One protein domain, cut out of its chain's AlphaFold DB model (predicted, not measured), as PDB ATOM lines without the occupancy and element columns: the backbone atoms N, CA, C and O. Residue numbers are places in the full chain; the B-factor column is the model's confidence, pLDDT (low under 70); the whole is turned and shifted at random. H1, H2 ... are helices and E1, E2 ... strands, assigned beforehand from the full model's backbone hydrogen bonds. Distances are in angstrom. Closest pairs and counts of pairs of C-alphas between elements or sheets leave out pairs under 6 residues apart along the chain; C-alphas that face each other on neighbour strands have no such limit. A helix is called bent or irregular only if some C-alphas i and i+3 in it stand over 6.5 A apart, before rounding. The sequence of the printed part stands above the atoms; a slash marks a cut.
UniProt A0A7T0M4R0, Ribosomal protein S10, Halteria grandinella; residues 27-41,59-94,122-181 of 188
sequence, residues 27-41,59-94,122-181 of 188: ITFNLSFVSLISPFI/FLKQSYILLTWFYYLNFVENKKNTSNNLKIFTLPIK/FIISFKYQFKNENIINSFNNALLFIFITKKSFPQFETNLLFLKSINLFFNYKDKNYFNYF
ATOM      1  N   ILE A  27      15.013 -35.407  20.316       87.38
ATOM      2  CA  ILE A  27      15.384 -35.351  21.726       87.38
ATOM      3  C   ILE A  27      14.192 -34.870  22.519       87.38
ATOM      4  O   ILE A  27      13.502 -33.931  22.137       87.38
ATOM      5  N   THR A  28      13.970 -35.519  23.643       90.88
ATOM      6  CA  THR A  28      12.918 -35.198  24.594       90.88
ATOM      7  C   THR A  28      13.553 -34.713  25.884       90.88
ATOM      8  O   THR A  28      14.321 -35.439  26.513       90.88
ATOM      9  N   PHE A  29      13.219 -33.492  26.281       91.56
ATOM     10  CA  PHE A  29      13.580 -32.919  27.569       91.56
ATOM     11  C   PHE A  29      12.358 -32.947  28.474       91.56
ATOM     12  O   PHE A  29      11.306 -32.442  28.096       91.56
ATOM     13  N   ASN A  30      12.505 -33.499  29.672       93.75
ATOM     14  CA  ASN A  30      11.467 -33.512  30.694       93.75
ATOM     15  C   ASN A  30      11.990 -32.802  31.942       93.75
ATOM     16  O   ASN A  30      12.932 -33.263  32.584       93.75
ATOM     17  N   LEU A  31      11.351 -31.696  32.294       92.50
ATOM     18  CA  LEU A  31      11.656 -30.880  33.459       92.50
ATOM     19  C   LEU A  31      10.581 -31.111  34.512       92.50
ATOM     20  O   LEU A  31       9.402 -30.887  34.243       92.50
ATOM     21  N   SER A  32      10.974 -31.558  35.703       93.25
ATOM     22  CA  SER A  32      10.053 -31.690  36.829       93.25
ATOM     23  C   SER A  32      10.224 -30.520  37.791       93.25
ATOM     24  O   SER A  32      11.312 -30.275  38.308       93.25
ATOM     25  N   PHE A  33       9.138 -29.798  38.040       92.06
ATOM     26  CA  PHE A  33       9.108 -28.669  38.959       92.06
ATOM     27  C   PHE A  33       8.261 -28.989  40.182       92.06
ATOM     28  O   PHE A  33       7.278 -29.729  40.104       92.06
ATOM     29  N   VAL A  34       8.622 -28.395  41.312       92.00
ATOM     30  CA  VAL A  34       7.833 -28.407  42.540       92.00
ATOM     31  C   VAL A  34       7.602 -26.969  42.974       92.00
ATOM     32  O   VAL A  34       8.547 -26.191  43.051       92.00
ATOM     33  N   SER A  35       6.354 -26.622  43.274       89.62
ATOM     34  CA  SER A  35       5.989 -25.327  43.832       89.62
ATOM     35  C   SER A  35       5.280 -25.450  45.175       89.62
ATOM     36  O   SER A  35       4.522 -26.393  45.419       89.62
ATOM     37  N   LEU A  36       5.539 -24.468  46.038       86.50
ATOM     38  CA  LEU A  36       4.836 -24.259  47.304       86.50
ATOM     39  C   LEU A  36       3.543 -23.452  47.131       86.50
ATOM     40  O   LEU A  36       2.702 -23.449  48.027       86.50
ATOM     41  N   ILE A  37       3.371 -22.772  45.995       82.00
ATOM     42  CA  ILE A  37       2.154 -22.025  45.675       82.00
ATOM     43  C   ILE A  37       1.334 -22.828  44.672       82.00
ATOM     44  O   ILE A  37       1.872 -23.450  43.754       82.00
ATOM     45  N   SER A  38       0.013 -22.803  44.840       76.38
ATOM     46  CA  SER A  38      -0.864 -23.427  43.861       76.38
ATOM     47  C   SER A  38      -0.861 -22.641  42.547       76.38
ATOM     48  O   SER A  38      -0.933 -21.408  42.569       76.38
ATOM     49  N   PRO A  39      -0.911 -23.332  41.403       67.69
ATOM     50  CA  PRO A  39      -0.952 -22.670  40.116       67.69
ATOM     51  C   PRO A  39      -2.296 -22.019  39.776       67.69
ATOM     52  O   PRO A  39      -2.376 -21.230  38.842       67.69
ATOM     53  N   PHE A  40      -3.345 -22.355  40.530       67.12
ATOM     54  CA  PHE A  40      -4.733 -22.031  40.209       67.12
ATOM     55  C   PHE A  40      -5.346 -20.991  41.155       67.12
ATOM     56  O   PHE A  40      -6.557 -20.786  41.129       67.12
ATOM     57  N   ILE A  41      -4.552 -20.332  42.011       61.44
ATOM     58  CA  ILE A  41      -5.086 -19.292  42.900       61.44
ATOM     59  C   ILE A  41      -5.253 -17.987  42.121       61.44
ATOM     60  O   ILE A  41      -4.391 -17.112  42.114       61.44
ATOM     61  N   PHE A  59      10.810 -12.877  46.178       57.28
ATOM     62  CA  PHE A  59      10.676 -13.204  44.747       57.28
ATOM     63  C   PHE A  59       9.359 -13.928  44.383       57.28
ATOM     64  O   PHE A  59       9.228 -14.520  43.313       57.28
ATOM     65  N   LEU A  60       8.346 -13.829  45.249       63.59
ATOM     66  CA  LEU A  60       6.956 -14.238  45.054       63.59
ATOM     67  C   LEU A  60       6.452 -13.854  43.664       63.59
ATOM     68  O   LEU A  60       5.938 -14.707  42.943       63.59
ATOM     69  N   LYS A  61       6.678 -12.597  43.255       66.94
ATOM     70  CA  LYS A  61       6.252 -12.094  41.943       66.94
ATOM     71  C   LYS A  61       6.851 -12.904  40.792       66.94
ATOM     72  O   LYS A  61       6.119 -13.250  39.879       66.94
ATOM     73  N   GLN A  62       8.137 -13.248  40.850       69.56
ATOM     74  CA  GLN A  62       8.798 -14.012  39.786       69.56
ATOM     75  C   GLN A  62       8.260 -15.440  39.708       69.56
ATOM     76  O   GLN A  62       7.883 -15.885  38.630       69.56
ATOM     77  N   SER A  63       8.155 -16.128  40.852       71.56
ATOM     78  CA  SER A  63       7.612 -17.493  40.900       71.56
ATOM     79  C   SER A  63       6.164 -17.558  40.409       71.56
ATOM     80  O   SER A  63       5.807 -18.465  39.663       71.56
ATOM     81  N   TYR A  64       5.353 -16.553  40.760       78.25
ATOM     82  CA  TYR A  64       3.969 -16.447  40.319       78.25
ATOM     83  C   TYR A  64       3.875 -16.141  38.823       78.25
ATOM     84  O   TYR A  64       3.125 -16.817  38.135       78.25
ATOM     85  N   ILE A  65       4.669 -15.195  38.302       78.25
ATOM     86  CA  ILE A  65       4.708 -14.869  36.864       78.25
ATOM     87  C   ILE A  65       5.120 -16.085  36.027       78.25
ATOM     88  O   ILE A  65       4.508 -16.355  35.000       78.25
ATOM     89  N   LEU A  66       6.132 -16.841  36.458       79.31
ATOM     90  CA  LEU A  66       6.562 -18.061  35.764       79.31
ATOM     91  C   LEU A  66       5.439 -19.094  35.701       79.31
ATOM     92  O   LEU A  66       5.186 -19.706  34.668       79.31
ATOM     93  N   LEU A  67       4.746 -19.267  36.816       77.38
ATOM     94  CA  LEU A  67       3.697 -20.254  36.947       77.38
ATOM     95  C   LEU A  67       2.403 -19.833  36.220       77.38
ATOM     96  O   LEU A  67       1.766 -20.683  35.594       77.38
ATOM     97  N   THR A  68       2.053 -18.540  36.191       76.88
ATOM     98  CA  THR A  68       0.964 -18.027  35.343       76.88
ATOM     99  C   THR A  68       1.326 -18.118  33.867       76.88
ATOM    100  O   THR A  68       0.469 -18.450  33.050       76.88
ATOM    101  N   TRP A  69       2.593 -17.896  33.519       81.12
ATOM    102  CA  TRP A  69       3.081 -18.076  32.158       81.12
ATOM    103  C   TRP A  69       3.000 -19.541  31.718       81.12
ATOM    104  O   TRP A  69       2.476 -19.812  30.643       81.12
ATOM    105  N   PHE A  70       3.395 -20.502  32.561       78.44
ATOM    106  CA  PHE A  70       3.207 -21.930  32.277       78.44
ATOM    107  C   PHE A  70       1.734 -22.314  32.129       78.44
ATOM    108  O   PHE A  70       1.387 -23.072  31.224       78.44
ATOM    109  N   TYR A  71       0.857 -21.774  32.976       78.06
ATOM    110  CA  TYR A  71      -0.583 -21.986  32.844       78.06
ATOM    111  C   TYR A  71      -1.118 -21.438  31.512       78.06
ATOM    112  O   TYR A  71      -1.855 -22.129  30.807       78.06
ATOM    113  N   TYR A  72      -0.697 -20.231  31.129       82.06
ATOM    114  CA  TYR A  72      -1.080 -19.617  29.861       82.06
ATOM    115  C   TYR A  72      -0.551 -20.399  28.653       82.06
ATOM    116  O   TYR A  72      -1.306 -20.646  27.716       82.06
ATOM    117  N   LEU A  73       0.712 -20.837  28.682       75.62
ATOM    118  CA  LEU A  73       1.291 -21.679  27.632       75.62
ATOM    119  C   LEU A  73       0.495 -22.971  27.463       75.62
ATOM    120  O   LEU A  73       0.133 -23.307  26.341       75.62
ATOM    121  N   ASN A  74       0.136 -23.631  28.567       76.19
ATOM    122  CA  ASN A  74      -0.703 -24.826  28.529       76.19
ATOM    123  C   ASN A  74      -2.076 -24.533  27.893       76.19
ATOM    124  O   ASN A  74      -2.553 -25.281  27.045       76.19
ATOM    125  N   PHE A  75      -2.711 -23.416  28.254       77.50
ATOM    126  CA  PHE A  75      -3.996 -23.014  27.678       77.50
ATOM    127  C   PHE A  75      -3.920 -22.719  26.173       77.50
ATOM    128  O   PHE A  75      -4.788 -23.148  25.413       77.50
ATOM    129  N   VAL A  76      -2.892 -21.990  25.732       74.12
ATOM    130  CA  VAL A  76      -2.677 -21.673  24.312       74.12
ATOM    131  C   VAL A  76      -2.359 -22.934  23.516       74.12
ATOM    132  O   VAL A  76      -2.857 -23.085  22.401       74.12
ATOM    133  N   GLU A  77      -1.563 -23.840  24.079       67.50
ATOM    134  CA  GLU A  77      -1.226 -25.111  23.446       67.50
ATOM    135  C   GLU A  77      -2.453 -25.996  23.271       67.50
ATOM    136  O   GLU A  77      -2.702 -26.465  22.170       67.50
ATOM    137  N   ASN A  78      -3.297 -26.114  24.297       68.69
ATOM    138  CA  ASN A  78      -4.536 -26.886  24.199       68.69
ATOM    139  C   ASN A  78      -5.524 -26.320  23.161       68.69
ATOM    140  O   ASN A  78      -6.376 -27.053  22.669       68.69
ATOM    141  N   LYS A  79      -5.431 -25.027  22.817       70.31
ATOM    142  CA  LYS A  79      -6.260 -24.398  21.775       70.31
ATOM    143  C   LYS A  79      -5.716 -24.582  20.364       70.31
ATOM    144  O   LYS A  79      -6.491 -24.590  19.408       70.31
ATOM    145  N   LYS A  80      -4.396 -24.663  20.206       66.94
ATOM    146  CA  LYS A  80      -3.778 -24.887  18.903       66.94
ATOM    147  C   LYS A  80      -3.664 -26.394  18.691       66.94
ATOM    148  O   LYS A  80      -2.740 -27.009  19.196       66.94
ATOM    149  N   ASN A  81      -4.528 -26.976  17.856       58.28
ATOM    150  CA  ASN A  81      -4.401 -28.366  17.374       58.28
ATOM    151  C   ASN A  81      -3.106 -28.633  16.566       58.28
ATOM    152  O   ASN A  81      -2.965 -29.678  15.931       58.28
ATOM    153  N   THR A  82      -2.165 -27.688  16.533       57.38
ATOM    154  CA  THR A  82      -0.849 -27.885  15.939       57.38
ATOM    155  C   THR A  82      -0.038 -28.815  16.828       57.38
ATOM    156  O   THR A  82      -0.160 -28.781  18.050       57.38
ATOM    157  N   SER A  83       0.803 -29.646  16.213       61.56
ATOM    158  CA  SER A  83       1.738 -30.562  16.871       61.56
ATOM    159  C   SER A  83       2.822 -29.794  17.636       61.56
ATOM    160  O   SER A  83       4.003 -29.836  17.286       61.56
ATOM    161  N   ASN A  84       2.425 -29.019  18.639       60.88
ATOM    162  CA  ASN A  84       3.352 -28.297  19.473       60.88
ATOM    163  C   ASN A  84       4.161 -29.314  20.265       60.88
ATOM    164  O   ASN A  84       3.681 -30.335  20.763       60.88
ATOM    165  N   ASN A  85       5.452 -29.037  20.314       77.75
ATOM    166  CA  ASN A  85       6.400 -29.921  20.939       77.75
ATOM    167  C   ASN A  85       6.389 -29.799  22.469       77.75
ATOM    168  O   ASN A  85       7.193 -30.508  23.053       77.75
ATOM    169  N   LEU A  86       5.552 -28.965  23.111       85.44
ATOM    170  CA  LEU A  86       5.683 -28.527  24.511       85.44
ATOM    171  C   LEU A  86       4.515 -28.982  25.413       85.44
ATOM    172  O   LEU A  86       3.589 -28.266  25.743       85.44
ATOM    173  N   LYS A  87       4.600 -30.169  25.989       86.31
ATOM    174  CA  LYS A  87       3.546 -30.668  26.878       86.31
ATOM    175  C   LYS A  87       3.755 -30.210  28.320       86.31
ATOM    176  O   LYS A  87       4.798 -30.489  28.906       86.31
ATOM    177  N   ILE A  88       2.748 -29.585  28.924       86.69
ATOM    178  CA  ILE A  88       2.748 -29.221  30.349       86.69
ATOM    179  C   ILE A  88       1.725 -30.086  31.089       86.69
ATOM    180  O   ILE A  88       0.549 -30.113  30.738       86.69
ATOM    181  N   PHE A  89       2.162 -30.764  32.148       86.81
ATOM    182  CA  PHE A  89       1.320 -31.626  32.975       86.81
ATOM    183  C   PHE A  89       1.374 -31.216  34.444       86.81
ATOM    184  O   PHE A  89       2.451 -31.070  35.024       86.81
ATOM    185  N   THR A  90       0.208 -31.093  35.073       87.06
ATOM    186  CA  THR A  90       0.079 -30.923  36.526       87.06
ATOM    187  C   THR A  90      -0.099 -32.278  37.189       87.06
ATOM    188  O   THR A  90      -1.057 -32.996  36.909       87.06
ATOM    189  N   LEU A  91       0.824 -32.629  38.077       90.00
ATOM    190  CA  LEU A  91       0.757 -33.855  38.865       90.00
ATOM    191  C   LEU A  91      -0.176 -33.682  40.074       90.00
ATOM    192  O   LEU A  91      -0.399 -32.554  40.528       90.00
ATOM    193  N   PRO A  92      -0.689 -34.788  40.645       88.38
ATOM    194  CA  PRO A  92      -1.502 -34.731  41.852       88.38
ATOM    195  C   PRO A  92      -0.752 -34.075  43.020       88.38
ATOM    196  O   PRO A  92       0.444 -34.298  43.237       88.38
ATOM    197  N   ILE A  93      -1.489 -33.272  43.789       90.50
ATOM    198  CA  ILE A  93      -0.971 -32.480  44.911       90.50
ATOM    199  C   ILE A  93      -0.501 -33.413  46.026       90.50
ATOM    200  O   ILE A  93      -1.262 -34.251  46.515       90.50
ATOM    201  N   LYS A  94       0.734 -33.225  46.494       92.44
ATOM    202  CA  LYS A  94       1.264 -33.957  47.650       92.44
ATOM    203  C   LYS A  94       0.983 -33.169  48.919       92.44
ATOM    204  O   LYS A  94       1.348 -32.002  49.018       92.44
ATOM    205  N   PHE A 122       4.818 -30.266  38.751       89.94
ATOM    206  CA  PHE A 122       4.591 -30.034  37.329       89.94
ATOM    207  C   PHE A 122       5.639 -30.778  36.521       89.94
ATOM    208  O   PHE A 122       6.780 -30.917  36.960       89.94
ATOM    209  N   ILE A 123       5.263 -31.227  35.332       92.00
ATOM    210  CA  ILE A 123       6.191 -31.752  34.339       92.00
ATOM    211  C   ILE A 123       6.036 -30.919  33.076       92.00
ATOM    212  O   ILE A 123       4.941 -30.836  32.525       92.00
ATOM    213  N   ILE A 124       7.132 -30.333  32.609       90.69
ATOM    214  CA  ILE A 124       7.216 -29.695  31.298       90.69
ATOM    215  C   ILE A 124       8.052 -30.612  30.417       90.69
ATOM    216  O   ILE A 124       9.217 -30.869  30.708       90.69
ATOM    217  N   SER A 125       7.447 -31.140  29.364       91.94
ATOM    218  CA  SER A 125       8.090 -32.005  28.386       91.94
ATOM    219  C   SER A 125       8.181 -31.267  27.067       91.94
ATOM    220  O   SER A 125       7.158 -30.815  26.566       91.94
ATOM    221  N   PHE A 126       9.371 -31.162  26.480       89.94
ATOM    222  CA  PHE A 126       9.493 -30.644  25.127       89.94
ATOM    223  C   PHE A 126      10.344 -31.506  24.205       89.94
ATOM    224  O   PHE A 126      11.353 -32.089  24.606       89.94
ATOM    225  N   LYS A 127       9.912 -31.589  22.944       88.94
ATOM    226  CA  LYS A 127      10.629 -32.265  21.861       88.94
ATOM    227  C   LYS A 127      11.454 -31.266  21.060       88.94
ATOM    228  O   LYS A 127      10.933 -30.276  20.557       88.94
ATOM    229  N   TYR A 128      12.735 -31.555  20.906       86.25
ATOM    230  CA  TYR A 128      13.636 -30.809  20.046       86.25
ATOM    231  C   TYR A 128      14.129 -31.707  18.915       86.25
ATOM    232  O   TYR A 128      14.541 -32.844  19.145       86.25
ATOM    233  N   GLN A 129      14.075 -31.189  17.692       83.94
ATOM    234  CA  GLN A 129      14.562 -31.877  16.503       83.94
ATOM    235  C   GLN A 129      15.850 -31.206  16.051       83.94
ATOM    236  O   GLN A 129      15.862 -30.011  15.744       83.94
ATOM    237  N   PHE A 130      16.945 -31.963  16.016       77.56
ATOM    238  CA  PHE A 130      18.179 -31.461  15.429       77.56
ATOM    239  C   PHE A 130      18.054 -31.418  13.909       77.56
ATOM    240  O   PHE A 130      17.676 -32.405  13.289       77.56
ATOM    241  N   LYS A 131      18.432 -30.281  13.313       75.19
ATOM    242  CA  LYS A 131      18.575 -30.162  11.853       75.19
ATOM    243  C   LYS A 131      19.758 -30.980  11.322       75.19
ATOM    244  O   LYS A 131      19.715 -31.441  10.191       75.19
ATOM    245  N   ASN A 132      20.789 -31.180  12.147       74.94
ATOM    246  CA  ASN A 132      21.990 -31.924  11.777       74.94
ATOM    247  C   ASN A 132      21.963 -33.323  12.394       74.94
ATOM    248  O   ASN A 132      22.099 -33.483  13.608       74.94
ATOM    249  N   GLU A 133      21.851 -34.339  11.546       68.44
ATOM    250  CA  GLU A 133      21.720 -35.740  11.965       68.44
ATOM    251  C   GLU A 133      23.003 -36.302  12.602       68.44
ATOM    252  O   GLU A 133      22.954 -37.207  13.437       68.44
ATOM    253  N   ASN A 134      24.157 -35.708  12.278       67.06
ATOM    254  CA  ASN A 134      25.472 -36.253  12.620       67.06
ATOM    255  C   ASN A 134      25.957 -35.959  14.044       67.06
ATOM    256  O   ASN A 134      26.946 -36.551  14.477       67.06
ATOM    257  N   ILE A 135      25.277 -35.090  14.799       72.25
ATOM    258  CA  ILE A 135      25.770 -34.652  16.117       72.25
ATOM    259  C   ILE A 135      25.844 -35.827  17.106       72.25
ATOM    260  O   ILE A 135      26.749 -35.871  17.927       72.25
ATOM    261  N   ILE A 136      24.944 -36.814  17.013       78.06
ATOM    262  CA  ILE A 136      24.782 -37.878  18.028       78.06
ATOM    263  C   ILE A 136      24.902 -39.269  17.388       78.06
ATOM    264  O   ILE A 136      24.133 -40.185  17.688       78.06
ATOM    265  N   ASN A 137      25.781 -39.425  16.397       81.88
ATOM    266  CA  ASN A 137      25.974 -40.713  15.716       81.88
ATOM    267  C   ASN A 137      26.935 -41.642  16.465       81.88
ATOM    268  O   ASN A 137      26.708 -42.847  16.466       81.88
ATOM    269  N   SER A 138      27.957 -41.101  17.125       84.88
ATOM    270  CA  SER A 138      28.902 -41.889  17.919       84.88
ATOM    271  C   SER A 138      28.564 -41.847  19.406       84.88
ATOM    272  O   SER A 138      28.014 -40.859  19.907       84.88
ATOM    273  N   PHE A 139      28.946 -42.901  20.126       86.62
ATOM    274  CA  PHE A 139      28.843 -42.959  21.584       86.62
ATOM    275  C   PHE A 139      29.555 -41.775  22.257       86.62
ATOM    276  O   PHE A 139      28.985 -41.106  23.119       86.62
ATOM    277  N   ASN A 140      30.768 -41.456  21.798       89.69
ATOM    278  CA  ASN A 140      31.564 -40.356  22.346       89.69
ATOM    279  C   ASN A 140      30.859 -39.005  22.186       89.69
ATOM    280  O   ASN A 140      30.815 -38.219  23.132       89.69
ATOM    281  N   ASN A 141      30.246 -38.748  21.026       87.94
ATOM    282  CA  ASN A 141      29.531 -37.495  20.805       87.94
ATOM    283  C   ASN A 141      28.235 -37.427  21.622       87.94
ATOM    284  O   ASN A 141      27.890 -36.365  22.134       87.94
ATOM    285  N   ALA A 142      27.531 -38.552  21.785       88.38
ATOM    286  CA  ALA A 142      26.353 -38.635  22.645       88.38
ATOM    287  C   ALA A 142      26.687 -38.322  24.111       88.38
ATOM    288  O   ALA A 142      25.982 -37.559  24.773       88.38
ATOM    289  N   LEU A 143      27.791 -38.875  24.604       90.06
ATOM    290  CA  LEU A 143      28.268 -38.663  25.964       90.06
ATOM    291  C   LEU A 143      28.759 -37.223  26.173       90.06
ATOM    292  O   LEU A 143      28.397 -36.584  27.163       90.06
ATOM    293  N   LEU A 144      29.481 -36.665  25.198       91.38
ATOM    294  CA  LEU A 144      29.853 -35.250  25.186       91.38
ATOM    295  C   LEU A 144      28.614 -34.344  25.219       91.38
ATOM    296  O   LEU A 144      28.566 -33.395  25.999       91.38
ATOM    297  N   PHE A 145      27.590 -34.653  24.422       90.19
ATOM    298  CA  PHE A 145      26.327 -33.920  24.416       90.19
ATOM    299  C   PHE A 145      25.645 -33.942  25.792       90.19
ATOM    300  O   PHE A 145      25.209 -32.896  26.275       90.19
ATOM    301  N   ILE A 146      25.607 -35.094  26.469       90.88
ATOM    302  CA  ILE A 146      25.077 -35.198  27.838       90.88
ATOM    303  C   ILE A 146      25.867 -34.302  28.803       90.88
ATOM    304  O   ILE A 146      25.270 -33.601  29.617       90.88
ATOM    305  N   PHE A 147      27.197 -34.277  28.722       92.81
ATOM    306  CA  PHE A 147      27.996 -33.436  29.617       92.81
ATOM    307  C   PHE A 147      27.842 -31.946  29.343       92.81
ATOM    308  O   PHE A 147      27.708 -31.167  30.289       92.81
ATOM    309  N   ILE A 148      27.813 -31.549  28.070       91.44
ATOM    310  CA  ILE A 148      27.581 -30.156  27.687       91.44
ATOM    311  C   ILE A 148      26.206 -29.720  28.174       91.44
ATOM    312  O   ILE A 148      26.115 -28.702  28.847       91.44
ATOM    313  N   THR A 149      25.159 -30.502  27.897       89.31
ATOM    314  CA  THR A 149      23.795 -30.175  28.337       89.31
ATOM    315  C   THR A 149      23.694 -30.114  29.851       89.31
ATOM    316  O   THR A 149      23.141 -29.156  30.371       89.31
ATOM    317  N   LYS A 150      24.288 -31.062  30.581       89.56
ATOM    318  CA  LYS A 150      24.315 -31.033  32.048       89.56
ATOM    319  C   LYS A 150      25.008 -29.782  32.598       89.56
ATOM    320  O   LYS A 150      24.566 -29.257  33.613       89.56
ATOM    321  N   LYS A 151      26.081 -29.316  31.951       89.88
ATOM    322  CA  LYS A 151      26.820 -28.111  32.358       89.88
ATOM    323  C   LYS A 151      26.094 -26.820  31.972       89.88
ATOM    324  O   LYS A 151      26.155 -25.852  32.721       89.88
ATOM    325  N   SER A 152      25.468 -26.783  30.799       87.56
ATOM    326  CA  SER A 152      24.838 -25.577  30.256       87.56
ATOM    327  C   SER A 152      23.404 -25.372  30.728       87.56
ATOM    328  O   SER A 152      22.885 -24.266  30.585       87.56
ATOM    329  N   PHE A 153      22.749 -26.403  31.274       84.31
ATOM    330  CA  PHE A 153      21.375 -26.260  31.732       84.31
ATOM    331  C   PHE A 153      21.314 -25.359  32.970       84.31
ATOM    332  O   PHE A 153      21.920 -25.689  33.995       84.31
ATOM    333  N   PRO A 154      20.574 -24.240  32.921       79.44
ATOM    334  CA  PRO A 154      20.428 -23.383  34.084       79.44
ATOM    335  C   PRO A 154      19.639 -24.111  35.179       79.44
ATOM    336  O   PRO A 154      18.617 -24.755  34.919       79.44
ATOM    337  N   GLN A 155      20.102 -23.991  36.423       78.75
ATOM    338  CA  GLN A 155      19.322 -24.392  37.589       78.75
ATOM    339  C   GLN A 155      18.185 -23.383  37.768       78.75
ATOM    340  O   GLN A 155      18.384 -22.266  38.242       78.75
ATOM    341  N   PHE A 156      16.987 -23.754  37.310       78.19
ATOM    342  CA  PHE A 156      15.791 -22.937  37.484       78.19
ATOM    343  C   PHE A 156      15.281 -23.075  38.916       78.19
ATOM    344  O   PHE A 156      14.508 -23.981  39.237       78.19
ATOM    345  N   GLU A 157      15.699 -22.155  39.773       78.81
ATOM    346  CA  GLU A 157      15.211 -22.064  41.140       78.81
ATOM    347  C   GLU A 157      14.730 -20.647  41.433       78.81
ATOM    348  O   GLU A 157      15.380 -19.648  41.138       78.81
ATOM    349  N   THR A 158      13.544 -20.567  42.014       81.19
ATOM    350  CA  THR A 158      13.010 -19.364  42.646       81.19
ATOM    351  C   THR A 158      12.645 -19.725  44.079       81.19
ATOM    352  O   THR A 158      12.558 -20.902  44.419       81.19
ATOM    353  N   ASN A 159      12.332 -18.736  44.915       78.81
ATOM    354  CA  ASN A 159      11.974 -18.982  46.318       78.81
ATOM    355  C   ASN A 159      10.830 -19.992  46.524       78.81
ATOM    356  O   ASN A 159      10.687 -20.523  47.621       78.81
ATOM    357  N   LEU A 160       9.959 -20.193  45.526       84.56
ATOM    358  CA  LEU A 160       8.719 -20.967  45.673       84.56
ATOM    359  C   LEU A 160       8.461 -21.943  44.529       84.56
ATOM    360  O   LEU A 160       7.469 -22.667  44.581       84.56
ATOM    361  N   LEU A 161       9.310 -21.960  43.504       86.31
ATOM    362  CA  LEU A 161       9.259 -22.892  42.383       86.31
ATOM    363  C   LEU A 161      10.677 -23.392  42.130       86.31
ATOM    364  O   LEU A 161      11.573 -22.602  41.841       86.31
ATOM    365  N   PHE A 162      10.844 -24.702  42.242       89.56
ATOM    366  CA  PHE A 162      12.131 -25.381  42.220       89.56
ATOM    367  C   PHE A 162      12.138 -26.433  41.121       89.56
ATOM    368  O   PHE A 162      11.194 -27.222  41.013       89.56
ATOM    369  N   LEU A 163      13.203 -26.476  40.326       91.38
ATOM    370  CA  LEU A 163      13.457 -27.568  39.397       91.38
ATOM    371  C   LEU A 163      14.000 -28.774  40.170       91.38
ATOM    372  O   LEU A 163      15.120 -28.766  40.664       91.38
ATOM    373  N   LYS A 164      13.199 -29.832  40.275       91.56
ATOM    374  CA  LYS A 164      13.562 -31.041  41.015       91.56
ATOM    375  C   LYS A 164      14.426 -31.991  40.191       91.56
ATOM    376  O   LYS A 164      15.339 -32.610  40.729       91.56
ATOM    377  N   SER A 165      14.100 -32.180  38.916       91.94
ATOM    378  CA  SER A 165      14.866 -33.070  38.043       91.94
ATOM    379  C   SER A 165      14.775 -32.659  36.583       91.94
ATOM    380  O   SER A 165      13.750 -32.153  36.124       91.94
ATOM    381  N   ILE A 166      15.846 -32.950  35.852       92.31
ATOM    382  CA  ILE A 166      15.936 -32.812  34.402       92.31
ATOM    383  C   ILE A 166      16.219 -34.204  33.854       92.31
ATOM    384  O   ILE A 166      17.244 -34.798  34.182       92.31
ATOM    385  N   ASN A 167      15.324 -34.712  33.015       92.44
ATOM    386  CA  ASN A 167      15.521 -35.974  32.322       92.44
ATOM    387  C   ASN A 167      15.650 -35.692  30.826       92.44
ATOM    388  O   ASN A 167      14.797 -35.031  30.233       92.44
ATOM    389  N   LEU A 168      16.715 -36.206  30.226       91.69
ATOM    390  CA  LEU A 168      17.028 -36.049  28.815       91.69
ATOM    391  C   LEU A 168      16.962 -37.428  28.157       91.69
ATOM    392  O   LEU A 168      17.655 -38.354  28.571       91.69
ATOM    393  N   PHE A 169      16.104 -37.562  27.153       90.69
ATOM    394  CA  PHE A 169      15.855 -38.810  26.441       90.69
ATOM    395  C   PHE A 169      16.151 -38.612  24.961       90.69
ATOM    396  O   PHE A 169      15.543 -37.757  24.313       90.69
ATOM    397  N   PHE A 170      17.060 -39.413  24.419       87.88
ATOM    398  CA  PHE A 170      17.371 -39.452  22.997       87.88
ATOM    399  C   PHE A 170      17.809 -40.859  22.609       87.88
ATOM    400  O   PHE A 170      18.374 -41.594  23.419       87.88
ATOM    401  N   ASN A 171      17.578 -41.209  21.350       83.12
ATOM    402  CA  ASN A 171      18.014 -42.479  20.796       83.12
ATOM    403  C   ASN A 171      19.287 -42.252  19.976       83.12
ATOM    404  O   ASN A 171      19.322 -41.387  19.097       83.12
ATOM    405  N   TYR A 172      20.321 -43.051  20.233       83.12
ATOM    406  CA  TYR A 172      21.520 -43.112  19.403       83.12
ATOM    407  C   TYR A 172      21.775 -44.558  18.968       83.12
ATOM    408  O   TYR A 172      21.312 -45.504  19.604       83.12
ATOM    409  N   LYS A 173      22.471 -44.727  17.843       77.56
ATOM    410  CA  LYS A 173      22.871 -46.028  17.304       77.56
ATOM    411  C   LYS A 173      24.314 -45.907  16.844       77.56
ATOM    412  O   LYS A 173      24.573 -45.144  15.920       77.56
ATOM    413  N   ASP A 174      25.211 -46.657  17.471       80.94
ATOM    414  CA  ASP A 174      26.620 -46.719  17.094       80.94
ATOM    415  C   ASP A 174      26.951 -48.146  16.649       80.94
ATOM    416  O   ASP A 174      26.910 -49.079  17.446       80.94
ATOM    417  N   LYS A 175      27.235 -48.335  15.357       79.00
ATOM    418  CA  LYS A 175      27.549 -49.662  14.808       79.00
ATOM    419  C   LYS A 175      28.914 -50.166  15.281       79.00
ATOM    420  O   LYS A 175      29.100 -51.370  15.412       79.00
ATOM    421  N   ASN A 176      29.857 -49.261  15.532       78.69
ATOM    422  CA  ASN A 176      31.240 -49.625  15.817       78.69
ATOM    423  C   ASN A 176      31.408 -49.996  17.289       78.69
ATOM    424  O   ASN A 176      32.046 -50.997  17.591       78.69
ATOM    425  N   TYR A 177      30.777 -49.247  18.196       74.88
ATOM    426  CA  TYR A 177      30.895 -49.485  19.637       74.88
ATOM    427  C   TYR A 177      30.386 -50.875  20.062       74.88
ATOM    428  O   TYR A 177      31.058 -51.580  20.810       74.88
ATOM    429  N   PHE A 178      29.235 -51.317  19.544       69.00
ATOM    430  CA  PHE A 178      28.661 -52.616  19.922       69.00
ATOM    431  C   PHE A 178      29.332 -53.820  19.238       69.00
ATOM    432  O   PHE A 178      29.185 -54.943  19.715       69.00
ATOM    433  N   ASN A 179      30.113 -53.606  18.172       72.69
ATOM    434  CA  ASN A 179      30.842 -54.681  17.491       72.69
ATOM    435  C   ASN A 179      32.076 -55.171  18.270       72.69
ATOM    436  O   ASN A 179      32.516 -56.296  18.047       72.69
ATOM    437  N   TYR A 180      32.612 -54.385  19.211       60.34
ATOM    438  CA  TYR A 180      33.777 -54.791  20.011       60.34
ATOM    439  C   TYR A 180      33.511 -56.011  20.908       60.34
ATOM    440  O   TYR A 180      34.433 -56.765  21.198       60.34
ATOM    441  N   PHE A 181      32.255 -56.277  21.279       57.25
ATOM    442  CA  PHE A 181      31.897 -57.483  22.037       57.25
ATOM    443  C   PHE A 181      31.910 -58.769  21.200       57.25
ATOM    444  O   PHE A 181      31.800 -59.859  21.755       57.25
TER     445      PHE A 181
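AT A GLANCE: This is residues 27 to 41, 59 to 94 and 122 to 181 of the 188 residues of the protein "Ribosomal protein S10" of Halteria grandinella (UniProt A0A7T0M4R0). A twisted sheet of four strands, E2, E3, E1 and E4, has the long helix H1 crossing slantwise over one face. The other longer helix, H3, only grazes the sheet near the edge strand E4, and short H4 makes one far end of the elongated whole. The printed part has 111 residues; along it come E1, H1, E2, E3, H2, H3, E4 and H4, of mixed class, helices and strands. The sheet's order is E2, E3, E1, E4, all antiparallel. The whole is loose, with a radius of gyration of the C-alphas of 17.5 A and spans of 57 by 33 by 24 A.

IN THESE COORDINATES: Find C-alpha 27 at (15.384, -35.351, 21.726); from there E1 runs through residues 27 to 35, 26.0 A long. Past the first cut, H1 runs from C-alpha 60 at (6.956, -14.238, 45.054) through residue 79, 28.6 A. E2 follows at residues 86 to 94, 24.2 A. Past the second cut come E3, residues 122 to 129, 23.2 A, and H2, residues 133 to 136, irregular with C-alphas 133 and 136 7.1 A apart. H3 is residues 139 to 152, 19.8 A, and E4 is residues 161 to 170, 26.8 A. H4, residues 175 to 181, 11.5 A, ends at C-alpha 181 at (31.897, -57.483, 22.037).

HOW THE PARTS SIT: Begin with the sheet: across E2 and E3 look for N 87 and O 125, 2.7 A apart and within hydrogen-bond range. Across E3 and E1 find N 31 and O 124 at 2.8 A, and across E1 and E4 N 30 and O 167 at 2.8 A. H1 is on one face, at a height over the sheet of 9.4 A, making two layers, helix over sheet; its closest C-alphas to E2 are Asn 74 and Ile 88, 5.9 A. E3, H2, H3 and E4 form a split strand-helix-strand unit, two strands running the same way with E1 between them, and its crossover is right-handed. H2 and H3 touch only at the corner, closest at the C-alphas of Ile 136 and Ala 142, 4.9 A. H3 and H4 are close but not clearly touching, closest at the C-alphas of Phe 139 and Tyr 177, 7.1 A. In H1 and H3 every O i to N i+4 pair is within hydrogen-bond range; H4 has 0 of 3, with 1 of 4 O i to N i+3 pairs, and H2 is too short for an O i to N i+4 pair.

THE WHOLE: The C-alphas farthest apart are those of Ile 41 and Tyr 180, 57.4 A. Residues 42 to 58 and 95 to 121 are not printed, with C-alpha gaps of 17.0 A and 11.5 A across the cuts. Of the links that are printed whole, none is long. The mean pLDDT of the printed part is 81.1; 19 residues are under 70, among them 59 to 62 and 80 to 84.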